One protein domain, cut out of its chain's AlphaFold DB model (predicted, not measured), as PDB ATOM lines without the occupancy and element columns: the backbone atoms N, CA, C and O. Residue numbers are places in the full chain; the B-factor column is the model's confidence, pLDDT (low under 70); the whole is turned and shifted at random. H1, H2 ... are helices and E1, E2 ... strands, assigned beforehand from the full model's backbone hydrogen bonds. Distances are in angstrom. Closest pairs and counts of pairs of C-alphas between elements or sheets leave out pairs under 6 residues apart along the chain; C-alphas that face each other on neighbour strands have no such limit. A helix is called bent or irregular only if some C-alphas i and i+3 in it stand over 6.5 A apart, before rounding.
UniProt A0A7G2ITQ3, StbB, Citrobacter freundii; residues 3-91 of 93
ATOM      1  N   ILE A   3     173.360 171.677 148.819       96.75
ATOM      2  CA  ILE A   3     172.099 170.965 149.084       96.75
ATOM      3  C   ILE A   3     172.248 170.080 150.320       96.75
ATOM      4  O   ILE A   3     173.138 169.240 150.373       96.75
ATOM      5  N   ALA A   4     171.330 170.219 151.274       96.25
ATOM      6  CA  ALA A   4     171.146 169.260 152.358       96.25
ATOM      7  C   ALA A   4     169.952 168.346 152.043       96.25
ATOM      8  O   ALA A   4     168.856 168.830 151.752       96.25
ATOM      9  N   VAL A   5     170.157 167.030 152.098       96.94
ATOM     10  CA  VAL A   5     169.114 166.015 151.921       96.94
ATOM     11  C   VAL A   5     168.762 165.454 153.290       96.94
ATOM     12  O   VAL A   5     169.579 164.812 153.940       96.94
ATOM     13  N   MET A   6     167.535 165.700 153.742       95.81
ATOM     14  CA  MET A   6     167.088 165.337 155.087       95.81
ATOM     15  C   MET A   6     165.642 164.856 155.098       95.81
ATOM     16  O   MET A   6     164.792 165.320 154.341       95.81
ATOM     17  N   ASN A   7     165.373 163.903 155.984       95.81
ATOM     18  CA  ASN A   7     164.048 163.380 156.286       95.81
ATOM     19  C   ASN A   7     164.101 162.694 157.657       95.81
ATOM     20  O   ASN A   7     165.029 161.924 157.914       95.81
ATOM     21  N   TYR A   8     163.094 162.937 158.498       95.38
ATOM     22  CA  TYR A   8     162.984 162.361 159.842       95.38
ATOM     23  C   TYR A   8     162.855 160.830 159.860       95.38
ATOM     24  O   TYR A   8     163.102 160.203 160.884       95.38
ATOM     25  N   SER A   9     162.478 160.208 158.741       94.81
ATOM     26  CA  SER A   9     162.373 158.755 158.616       94.81
ATOM     27  C   SER A   9     163.649 158.135 158.043       94.81
ATOM     28  O   SER A   9     164.245 158.625 157.073       94.81
ATOM     29  N   GLY A  10     164.071 157.017 158.637       89.88
ATOM     30  CA  GLY A  10     165.131 156.154 158.113       89.88
ATOM     31  C   GLY A  10     164.701 155.433 156.832       89.88
ATOM     32  O   GLY A  10     163.513 155.262 156.582       89.88
ATOM     33  N   SER A  11     165.665 155.025 156.005       89.75
ATOM     34  CA  SER A  11     165.439 154.140 154.843       89.75
ATOM     35  C   SER A  11     164.432 154.617 153.780       89.75
ATOM     36  O   SER A  11     163.984 153.827 152.959       89.75
ATOM     37  N   VAL A  12     164.120 155.915 153.727       95.31
ATOM     38  CA  VAL A  12     163.233 156.515 152.704       95.31
ATOM     39  C   VAL A  12     163.941 156.892 151.394       95.31
ATOM     40  O   VAL A  12     163.375 157.591 150.562       95.31
ATOM     41  N   GLY A  13     165.198 156.474 151.213       92.94
ATOM     42  CA  GLY A  13     165.960 156.734 149.986       92.94
ATOM     43  C   GLY A  13     166.740 158.054 149.940       92.94
ATOM     44  O   GLY A  13     167.122 158.468 148.852       92.94
ATOM     45  N   LYS A  14     167.021 158.698 151.086       94.81
ATOM     46  CA  LYS A  14     167.865 159.914 151.160       94.81
ATOM     47  C   LYS A  14     169.210 159.729 150.448       94.81
ATOM     48  O   LYS A  14     169.473 160.446 149.490       94.81
ATOM     49  N   THR A  15     169.948 158.682 150.818       92.38
ATOM     50  CA  THR A  15     171.238 158.315 150.216       92.38
ATOM     51  C   THR A  15     171.130 157.991 148.729       92.38
ATOM     52  O   THR A  15     172.000 158.332 147.940       92.38
ATOM     53  N   ILE A  16     170.019 157.393 148.286       94.19
ATOM     54  CA  ILE A  16     169.803 157.148 146.853       94.19
ATOM     55  C   ILE A  16     169.635 158.470 146.096       94.19
ATOM     56  O   ILE A  16     170.220 158.659 145.031       94.19
ATOM     57  N   ILE A  17     168.862 159.404 146.650       95.94
ATOM     58  CA  ILE A  17     168.652 160.725 146.056       95.94
ATOM     59  C   ILE A  17     169.959 161.528 146.051       95.94
ATOM     60  O   ILE A  17     170.332 162.078 145.014       95.94
ATOM     61  N   SER A  18     170.678 161.587 147.170       95.19
ATOM     62  CA  SER A  18     171.934 162.332 147.258       95.19
ATOM     63  C   SER A  18     173.000 161.745 146.323       95.19
ATOM     64  O   SER A  18     173.541 162.487 145.501       95.19
ATOM     65  N   SER A  19     173.252 160.433 146.365       91.75
ATOM     66  CA  SER A  19     174.358 159.796 145.632       91.75
ATOM     67  C   SER A  19     174.065 159.517 144.155       91.75
ATOM     68  O   SER A  19     174.963 159.643 143.327       91.75
ATOM     69  N   TYR A  20     172.831 159.153 143.784       93.31
ATOM     70  CA  TYR A  20     172.520 158.698 142.416       93.31
ATOM     71  C   TYR A  20     171.647 159.667 141.608       93.31
ATOM     72  O   TYR A  20     171.619 159.587 140.376       93.31
ATOM     73  N   LEU A  21     170.952 160.609 142.256       94.75
ATOM     74  CA  LEU A  21     170.193 161.651 141.557       94.75
ATOM     75  C   LEU A  21     170.962 162.974 141.522       94.75
ATOM     76  O   LEU A  21     171.177 163.516 140.433       94.75
ATOM     77  N   LEU A  22     171.370 163.486 142.681       96.19
ATOM     78  CA  LEU A  22     171.951 164.823 142.807       96.19
ATOM     79  C   LEU A  22     173.435 164.851 142.442       96.19
ATOM     80  O   LEU A  22     173.818 165.617 141.559       96.19
ATOM     81  N   TYR A  23     174.253 163.992 143.057       94.06
ATOM     82  CA  TYR A  23     175.709 164.009 142.882       94.06
ATOM     83  C   TYR A  23     176.164 163.925 141.411       94.06
ATOM     84  O   TYR A  23     176.909 164.805 140.980       94.06
ATOM     85  N   PRO A  24     175.635 163.018 140.560       93.44
ATOM     86  CA  PRO A  24     176.044 162.944 139.153       93.44
ATOM     87  C   PRO A  24     175.650 164.173 138.319       93.44
ATOM     88  O   PRO A  24     176.125 164.340 137.198       93.44
ATOM     89  N   ARG A  25     174.745 165.019 138.830       95.62
ATOM     90  CA  ARG A  25     174.252 166.240 138.169       95.62
ATOM     91  C   ARG A  25     174.897 167.511 138.717       95.62
ATOM     92  O   ARG A  25     174.625 168.594 138.205       95.62
ATOM     93  N   MET A  26     175.742 167.392 139.736       94.94
ATOM     94  CA  MET A  26     176.444 168.505 140.362       94.94
ATOM     95  C   MET A  26     177.945 168.308 140.170       94.94
ATOM     96  O   MET A  26     178.634 167.775 141.035       94.94
ATOM     97  N   ALA A  27     178.449 168.716 139.003       92.31
ATOM     98  CA  ALA A  27     179.859 168.570 138.660       92.31
ATOM     99  C   ALA A  27     180.763 169.197 139.737       92.31
ATOM    100  O   ALA A  27     180.576 170.356 140.117       92.31
ATOM    101  N   GLY A  28     181.727 168.410 140.223       91.44
ATOM    102  CA  GLY A  28     182.668 168.829 141.262       91.44
ATOM    103  C   GLY A  28     182.039 169.060 142.638       91.44
ATOM    104  O   GLY A  28     182.623 169.780 143.433       91.44
ATOM    105  N   ALA A  29     180.847 168.522 142.919       94.19
ATOM    106  CA  ALA A  29     180.281 168.617 144.260       94.19
ATOM    107  C   ALA A  29     181.118 167.834 145.271       94.19
ATOM    108  O   ALA A  29     181.446 166.682 145.012       94.19
ATOM    109  N   LYS A  30     181.383 168.414 146.442       93.12
ATOM    110  CA  LYS A  30     181.872 167.653 147.597       93.12
ATOM    111  C   LYS A  30     180.701 166.946 148.290       93.12
ATOM    112  O   LYS A  30     179.622 167.533 148.434       93.12
ATOM    113  N   PHE A  31     180.880 165.684 148.682       92.94
ATOM    114  CA  PHE A  31     179.824 164.866 149.287       92.94
ATOM    115  C   PHE A  31     180.118 164.580 150.762       92.94
ATOM    116  O   PHE A  31     181.105 163.925 151.091       92.94
ATOM    117  N   PHE A  32     179.214 165.009 151.640       92.31
ATOM    118  CA  PHE A  32     179.276 164.790 153.082       92.31
ATOM    119  C   PHE A  32     178.118 163.891 153.514       92.31
ATOM    120  O   PHE A  32     176.965 164.180 153.191       92.31
ATOM    121  N   ALA A  33     178.394 162.839 154.278       91.94
ATOM    122  CA  ALA A  33     177.363 162.029 154.922       91.94
ATOM    123  C   ALA A  33     177.391 162.244 156.434       91.94
ATOM    124  O   ALA A  33     178.435 162.129 157.075       91.94
ATOM    125  N   ILE A  34     176.235 162.536 157.016       91.69
ATOM    126  CA  ILE A  34     176.078 162.770 158.444       91.69
ATOM    127  C   ILE A  34     175.352 161.594 159.082       91.69
ATOM    128  O   ILE A  34     174.132 161.464 158.966       91.69
ATOM    129  N   GLU A  35     176.080 160.779 159.837       86.44
ATOM    130  CA  GLU A  35     175.557 159.538 160.409       86.44
ATOM    131  C   GLU A  35     175.865 159.406 161.907       86.44
ATOM    132  O   GLU A  35     176.749 160.053 162.470       86.44
ATOM    133  N   THR A  36     175.056 158.606 162.607       79.00
ATOM    134  CA  THR A  36     175.313 158.287 164.025       79.00
ATOM    135  C   THR A  36     176.365 157.189 164.155       79.00
ATOM    136  O   THR A  36     177.165 157.206 165.086       79.00
ATOM    137  N   ILE A  37     176.373 156.246 163.211       68.56
ATOM    138  CA  ILE A  37     177.394 155.210 163.098       68.56
ATOM    139  C   ILE A  37     178.208 155.554 161.863       68.56
ATOM    140  O   ILE A  37     177.651 155.643 160.772       68.56
ATOM    141  N   ASN A  38     179.518 155.721 162.036       63.47
ATOM    142  CA  ASN A  38     180.442 155.857 160.918       63.47
ATOM    143  C   ASN A  38     180.487 154.513 160.179       63.47
ATOM    144  O   ASN A  38     181.337 153.667 160.459       63.47
ATOM    145  N   MET A  39     179.518 154.274 159.297       56.41
ATOM    146  CA  MET A  39     179.547 153.138 158.388       56.41
ATOM    147  C   MET A  39     180.798 153.335 157.535       56.41
ATOM    148  O   MET A  39     180.974 154.402 156.950       56.41
ATOM    149  N   SER A  40     181.722 152.372 157.576       52.59
ATOM    150  CA  SER A  40     183.025 152.485 156.924       52.59
ATOM    151  C   SER A  40     182.822 152.913 155.472       52.59
ATOM    152  O   SER A  40     182.266 152.153 154.683       52.59
ATOM    153  N   ALA A  41     183.255 154.136 155.159       50.44
ATOM    154  CA  ALA A  41     182.970 154.910 153.947       50.44
ATOM    155  C   ALA A  41     183.306 154.214 152.607       50.44
ATOM    156  O   ALA A  41     182.979 154.716 151.535       50.44
ATOM    157  N   ALA A  42     183.927 153.035 152.662       48.44
ATOM    158  CA  ALA A  42     184.363 152.248 151.519       48.44
ATOM    159  C   ALA A  42     183.219 151.685 150.652       48.44
ATOM    160  O   ALA A  42     183.443 151.456 149.468       48.44
ATOM    161  N   ASP A  43     182.009 151.493 151.191       50.62
ATOM    162  CA  ASP A  43     180.930 150.796 150.461       50.62
ATOM    163  C   ASP A  43     180.038 151.705 149.593       50.62
ATOM    164  O   ASP A  43     179.249 151.202 148.793       50.62
ATOM    165  N   LEU A  44     180.144 153.039 149.708       51.91
ATOM    166  CA  LEU A  44     179.231 153.978 149.027       51.91
ATOM    167  C   LEU A  44     179.913 155.108 148.236       51.91
ATOM    168  O   LEU A  44     179.213 155.940 147.662       51.91
ATOM    169  N   GLY A  45     181.250 155.151 148.171       56.12
ATOM    170  CA  GLY A  45     181.964 156.235 147.474       56.12
ATOM    171  C   GLY A  45     181.738 157.611 148.112       56.12
ATOM    172  O   GLY A  45     181.681 158.617 147.412       56.12
ATOM    173  N   VAL A  46     181.541 157.632 149.432       63.91
ATOM    174  CA  VAL A  46     181.344 158.843 150.234       63.91
ATOM    175  C   VAL A  46     182.713 159.338 150.682       63.91
ATOM    176  O   VAL A  46     183.427 158.601 151.359       63.91
ATOM    177  N   ASP A  47     183.067 160.571 150.317       65.19
ATOM    178  CA  ASP A  47     184.380 161.140 150.645       65.19
ATOM    179  C   ASP A  47     184.531 161.389 152.151       65.19
ATOM    180  O   ASP A  47     185.578 161.079 152.722       65.19
ATOM    181  N   GLU A  48     183.483 161.885 152.825       75.00
ATOM    182  CA  GLU A  48     183.549 162.207 154.253       75.00
ATOM    183  C   GLU A  48     182.281 161.814 155.018       75.00
ATOM    184  O   GLU A  48     181.172 162.271 154.731       75.00
ATOM    185  N   VAL A  49     182.465 160.972 156.040       80.81
ATOM    186  CA  VAL A  49     181.418 160.579 156.989       80.81
ATOM    187  C   VAL A  49     181.666 161.296 158.311       80.81
ATOM    188  O   VAL A  49     182.686 161.076 158.967       80.81
ATOM    189  N   MET A  50     180.725 162.146 158.709       81.50
ATOM    190  CA  MET A  50     180.804 162.965 159.913       81.50
ATOM    191  C   MET A  50     179.733 162.559 160.926       81.50
ATOM    192  O   MET A  50     178.576 162.322 160.581       81.50
ATOM    193  N   SER A  51     180.094 162.563 162.210       83.31
ATOM    194  CA  SER A  51     179.109 162.561 163.292       83.31
ATOM    195  C   SER A  51     178.870 163.987 163.771       83.31
ATOM    196  O   SER A  51     179.825 164.744 163.955       83.31
ATOM    197  N   LEU A  52     177.611 164.365 163.999       84.62
ATOM    198  CA  LEU A  52     177.291 165.704 164.484       84.62
ATOM    199  C   LEU A  52     177.600 165.850 165.971       84.62
ATOM    200  O   LEU A  52     176.852 165.389 166.836       84.62
ATOM    201  N   THR A  53     178.657 166.596 166.250       83.56
ATOM    202  CA  THR A  53     178.943 167.264 167.522       83.56
ATOM    203  C   THR A  53     179.029 168.773 167.263       83.56
ATOM    204  O   THR A  53     178.969 169.202 166.112       83.56
ATOM    205  N   GLY A  54     179.127 169.595 168.313       80.19
ATOM    206  CA  GLY A  54     179.267 171.048 168.137       80.19
ATOM    207  C   GLY A  54     180.521 171.419 167.345       80.19
ATOM    208  O   GLY A  54     180.433 172.198 166.401       80.19
ATOM    209  N   ASP A  55     181.648 170.791 167.679       82.25
ATOM    210  CA  ASP A  55     182.934 171.034 167.020       82.25
ATOM    211  C   ASP A  55     182.916 170.538 165.565       82.25
ATOM    212  O   ASP A  55     183.262 171.283 164.650       82.25
ATOM    213  N   ASN A  56     182.401 169.325 165.325       86.44
ATOM    214  CA  ASN A  56     182.334 168.751 163.978       86.44
ATOM    215  C   ASN A  56     181.371 169.520 163.061       86.44
ATOM    216  O   ASN A  56     181.575 169.565 161.853       86.44
ATOM    217  N   PHE A  57     180.313 170.129 163.607       88.56
ATOM    218  CA  PHE A  57     179.426 170.966 162.801       88.56
ATOM    219  C   PHE A  57     180.102 172.271 162.372       88.56
ATOM    220  O   PHE A  57     179.889 172.722 161.249       88.56
ATOM    221  N   GLY A  58     180.927 172.862 163.243       89.81
ATOM    222  CA  GLY A  58     181.770 173.999 162.875       89.81
ATOM    223  C   GLY A  58     182.685 173.645 161.706       89.81
ATOM    224  O   GLY A  58     182.660 174.329 160.686       89.81
ATOM    225  N   GLN A  59     183.381 172.510 161.815       89.19
ATOM    226  CA  GLN A  59     184.228 171.986 160.743       89.19
ATOM    227  C   GLN A  59     183.445 171.770 159.437       89.19
ATOM    228  O   GLN A  59     183.858 172.254 158.390       89.19
ATOM    229  N   LEU A  60     182.277 171.118 159.491       90.88
ATOM    230  CA  LEU A  60     181.415 170.921 158.319       90.88
ATOM    231  C   LEU A  60     181.090 172.247 157.611       90.88
ATOM    232  O   LEU A  60     181.114 172.325 156.385       90.88
ATOM    233  N   VAL A  61     180.766 173.293 158.374       90.81
ATOM    234  CA  VAL A  61     180.438 174.615 157.820       90.81
ATOM    235  C   VAL A  61     181.664 175.273 157.194       90.81
ATOM    236  O   VAL A  61     181.548 175.824 156.099       90.81
ATOM    237  N   GLU A  62     182.817 175.205 157.860       90.50
ATOM    238  CA  GLU A  62     184.088 175.716 157.339       90.50
ATOM    239  C   GLU A  62     184.478 175.025 156.034       90.50
ATOM    240  O   GLU A  62     184.890 175.693 155.094       90.50
ATOM    241  N   GLU A  63     184.280 173.716 155.924       90.75
ATOM    242  CA  GLU A  63     184.574 172.993 154.692       90.75
ATOM    243  C   GLU A  63     183.588 173.348 153.578       90.75
ATOM    244  O   GLU A  63     183.993 173.738 152.483       90.75
ATOM    245  N   ILE A  64     182.283 173.319 153.864       92.44
ATOM    246  CA  ILE A  64     181.248 173.650 152.878       92.44
ATOM    247  C   ILE A  64     181.379 175.094 152.377       92.44
ATOM    248  O   ILE A  64     180.946 175.382 151.257       92.44
ATOM    249  N   VAL A  65     181.911 176.038 153.166       91.88
ATOM    250  CA  VAL A  65     181.959 177.456 152.767       91.88
ATOM    251  C   VAL A  65     182.799 177.671 151.507       91.88
ATOM    252  O   VAL A  65     182.375 178.458 150.657       91.88
ATOM    253  N   PHE A  66     183.903 176.931 151.359       91.25
ATOM    254  CA  PHE A  66     184.846 177.058 150.245       91.25
ATOM    255  C   PHE A  66     184.437 176.274 148.996       91.25
ATOM    256  O   PHE A  66     185.006 176.492 147.932       91.25
ATOM    257  N   GLU A  67     183.428 175.410 149.105       93.38
ATOM    258  CA  GLU A  67     182.947 174.619 147.979       93.38
ATOM    259  C   GLU A  67     181.934 175.390 147.127       93.38
ATOM    260  O   GLU A  67     180.942 175.938 147.630       93.38
ATOM    261  N   ASP A  68     182.125 175.359 145.807       94.75
ATOM    262  CA  ASP A  68     181.124 175.850 144.857       94.75
ATOM    263  C   ASP A  68     179.872 174.969 144.899       94.75
ATOM    264  O   ASP A  68     178.742 175.474 144.901       94.75
ATOM    265  N   ASN A  69     180.061 173.647 144.965       95.94
ATOM    266  CA  ASN A  69     179.004 172.646 144.995       95.94
ATOM    267  C   ASN A  69     179.195 171.689 146.175       95.94
ATOM    268  O   ASN A  69     180.275 171.146 146.364       95.94
ATOM    269  N   ALA A  70     178.134 171.439 146.943       95.56
ATOM    270  CA  ALA A  70     178.184 170.480 148.044       95.56
ATOM    271  C   ALA A  70     176.848 169.757 148.225       95.56
ATOM    272  O   ALA A  70     175.781 170.356 148.033       95.56
ATOM    273  N   ILE A  71     176.912 168.489 148.618       96.00
ATOM    274  CA  ILE A  71     175.763 167.676 149.018       96.00
ATOM    275  C   ILE A  71     176.011 167.165 150.431       96.00
ATOM    276  O   ILE A  71     177.052 166.574 150.697       96.00
ATOM    277  N   VAL A  72     175.044 167.377 151.318       95.25
ATOM    278  CA  VAL A  72     175.051 166.862 152.689       95.25
ATOM    279  C   VAL A  72     173.904 165.867 152.829       95.25
ATOM    280  O   VAL A  72     172.741 166.268 152.855       95.25
ATOM    281  N   ASP A  73     174.208 164.573 152.885       94.81
ATOM    282  CA  ASP A  73     173.238 163.512 153.169       94.81
ATOM    283  C   ASP A  73     173.091 163.340 154.682       94.81
ATOM    284  O   ASP A  73     174.048 162.988 155.366       94.81
ATOM    285  N   ILE A  74     171.909 163.628 155.224       94.69
ATOM    286  CA  ILE A  74     171.686 163.668 156.670       94.69
ATOM    287  C   ILE A  74     170.888 162.443 157.097       94.69
ATOM    288  O   ILE A  74     169.694 162.311 156.792       94.69
ATOM    289  N   GLY A  75     171.532 161.576 157.878       92.50
ATOM    290  CA  GLY A  75     170.899 160.459 158.561       92.50
ATOM    291  C   GLY A  75     169.714 160.927 159.409       92.50
ATOM    292  O   GLY A  75     169.731 161.994 160.022       92.50
ATOM    293  N   ALA A  76     168.650 160.126 159.451       93.69
ATOM    294  CA  ALA A  76     167.379 160.517 160.073       93.69
ATOM    295  C   ALA A  76     167.527 160.921 161.553       93.69
ATOM    296  O   ALA A  76     166.910 161.885 162.002       93.69
ATOM    297  N   SER A  77     168.402 160.231 162.287       92.19
ATOM    298  CA  SER A  77     168.732 160.498 163.693       92.19
ATOM    299  C   SER A  77     169.482 161.814 163.928       92.19
ATOM    300  O   SER A  77     169.623 162.237 165.073       92.19
ATOM    301  N   ASN A  78     169.968 162.468 162.872       93.50
ATOM    302  CA  ASN A  78     170.776 163.684 162.943       93.50
ATOM    303  C   ASN A  78     170.023 164.946 162.502       93.50
ATOM    304  O   ASN A  78     170.552 166.044 162.665       93.50
ATOM    305  N   VAL A  79     168.796 164.816 161.980       94.81
ATOM    306  CA  VAL A  79     168.020 165.940 161.427       94.81
ATOM    307  C   VAL A  79     167.817 167.055 162.453       94.81
ATOM    308  O   VAL A  79     168.150 168.203 162.175       94.81
ATOM    309  N   GLU A  80     167.342 166.728 163.658       94.38
ATOM    310  CA  GLU A  80     167.107 167.735 164.704       94.38
ATOM    311  C   GLU A  80     168.396 168.446 165.117       94.38
ATOM    312  O   GLU A  80     168.427 169.669 165.253       94.38
ATOM    313  N   ARG A  81     169.484 167.685 165.278       93.31
ATOM    314  CA  ARG A  81     170.781 168.240 165.664       93.31
ATOM    315  C   ARG A  81     171.339 169.154 164.570       93.31
ATOM    316  O   ARG A  81     171.867 170.216 164.894       93.31
ATOM    317  N   PHE A  82     171.207 168.769 163.303       93.88
ATOM    318  CA  PHE A  82     171.611 169.596 162.166       93.88
ATOM    319  C   PHE A  82     170.834 170.918 162.137       93.88
ATOM    320  O   PHE A  82     171.445 171.984 162.067       93.88
ATOM    321  N   SER A  83     169.502 170.858 162.256       93.56
ATOM    322  CA  SER A  83     168.641 172.048 162.300       93.56
ATOM    323  C   SER A  83     168.995 172.971 163.466       93.56
ATOM    324  O   SER A  83     169.162 174.171 163.264       93.56
ATOM    325  N   PHE A  84     169.208 172.414 164.661       93.38
ATOM    326  CA  PHE A  84     169.594 173.186 165.842       93.38
ATOM    327  C   PHE A  84     170.872 174.006 165.617       93.38
ATOM    328  O   PHE A  84     170.906 175.206 165.903       93.38
ATOM    329  N   TYR A  85     171.933 173.382 165.096       92.19
ATOM    330  CA  TYR A  85     173.185 174.100 164.869       92.19
ATOM    331  C   TYR A  85     173.111 175.070 163.688       92.19
ATOM    332  O   TYR A  85     173.699 176.150 163.759       92.19
ATOM    333  N   HIS A  86     172.362 174.731 162.638       90.38
ATOM    334  CA  HIS A  86     172.091 175.653 161.539       90.38
ATOM    335  C   HIS A  86     171.429 176.945 162.049       90.38
ATOM    336  O   HIS A  86     171.887 178.043 161.723       90.38
ATOM    337  N   ASP A  87     170.414 176.835 162.907       91.75
ATOM    338  CA  ASP A  87     169.705 177.999 163.449       91.75
ATOM    339  C   ASP A  87     170.574 178.805 164.420       91.75
ATOM    340  O   ASP A  87     170.552 180.039 164.402       91.75
ATOM    341  N   LYS A  88     171.419 178.120 165.206       89.25
ATOM    342  CA  LYS A  88     172.416 178.758 166.076       89.25
ATOM    343  C   LYS A  88     173.390 179.643 165.286       89.25
ATOM    344  O   LYS A  88     173.674 180.754 165.721       89.25
ATOM    345  N   ILE A  89     173.874 179.188 164.126       85.00
ATOM    346  CA  ILE A  89     174.790 179.976 163.276       85.00
ATOM    347  C   ILE A  89     174.079 181.172 162.635       85.00
ATOM    348  O   ILE A  89     174.683 182.226 162.446       85.00
ATOM    349  N   ARG A  90     172.788 181.040 162.324       84.94
ATOM    350  CA  ARG A  90     171.988 182.136 161.755       84.94
ATOM    351  C   ARG A  90     171.558 183.184 162.781       84.94
ATOM    352  O   ARG A  90     170.978 184.191 162.385       84.94
ATOM    353  N   GLY A  91     171.818 182.954 164.069       84.31
ATOM    354  CA  GLY A  91     171.311 183.799 165.149       84.31
ATOM    355  C   GLY A  91     169.784 183.750 165.266       84.31
ATOM    356  O   GLY A  91     169.176 184.732 165.682       84.31
TER     357      GLY A  91
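Overview. This is residues 3 to 91 of the 93 residues of the protein "StbB" of Citrobacter freundii (UniProt A0A7G2ITQ3). A small sheet of four strands stands between two helices, H1 over one face and H2 over the other, while H3 only grazes the sheet with residues 76 to 82. A long loop, residues 35 to 47, joins E2 to E3. The printed part has 89 residues, with three named helices and four named strands in the order E1 H1 E2 E3 H2 E4 H3; the sheet, E1 E4 E2 E3, is parallel throughout, and the class is mixed, helices and strands. It is compact, with a radius of gyration of the C-alphas of 12.4 A, and rounded, spanning 33 by 29 by 21 A.

Arrangement. Edge strand E1, residues 3 to 5, is the parallel neighbour of E4, residues 70 to 74, with N 5 and O 72 within hydrogen-bond range at 2.8 A. H1, residues 14 to 25, is on the sheet at a height over the sheet of 9.2 A; its closest C-alphas to E4 are those of Ser 18 and Asp 73, 6.2 A apart. It runs along the strands, at 1 degrees to E4 on the local plane. E2, residues 30 to 34, is the parallel neighbour of E4, at 14 degrees, with N 32 and O 71 2.8 A apart. E3, residues 48 to 50, is the other edge strand, parallel to E2 at 29 degrees, with N 33 and O 48 2.9 A apart. H2, residues 54 to 66, is on the opposite face from H1, at a height over the sheet of 10.3 A, and the sheet with helices on both faces makes three layers. E1, H1, E2 and E3, H2, E4 are split strand-helix-strand units, each with another strand between its two, and both crossovers are right-handed. H3, residues 76 to 89, and H2 only just touch, with 3 pairs of C-alphas within 8 A, the closest being Phe 57 and Tyr 85 at 7.3 A; they are about perpendicular, at 74 degrees. H1 and H3 are apart. O i to N i+4 pairs are within hydrogen-bond range in 4 of 8 for H1, 8 of 9 for H2 and 8 of 10 for H3.

Along the chain. E1 begins at C-alpha 3, (172.099, 170.965, 149.084), and is 6.4 A long. H1 measures 15.8 A, E2 13.2 A, E3 6.3 A, H2 19.7 A and E4 12.8 A. H3, 21.1 A, ends at C-alpha 89, (174.790, 179.976, 163.276), and is irregular: C-alphas 77 and 80 are 7.5 A apart.

Size, cuts and confidence. The C-alphas of Asp 43 and Gly 91, the two farthest apart, are 37.4 A apart. The printed part has no cut. The link from E2 to E3 is long, with 13 residues. The mean pLDDT of the printed part is 87.2, and residues 37 to 47 are under 70.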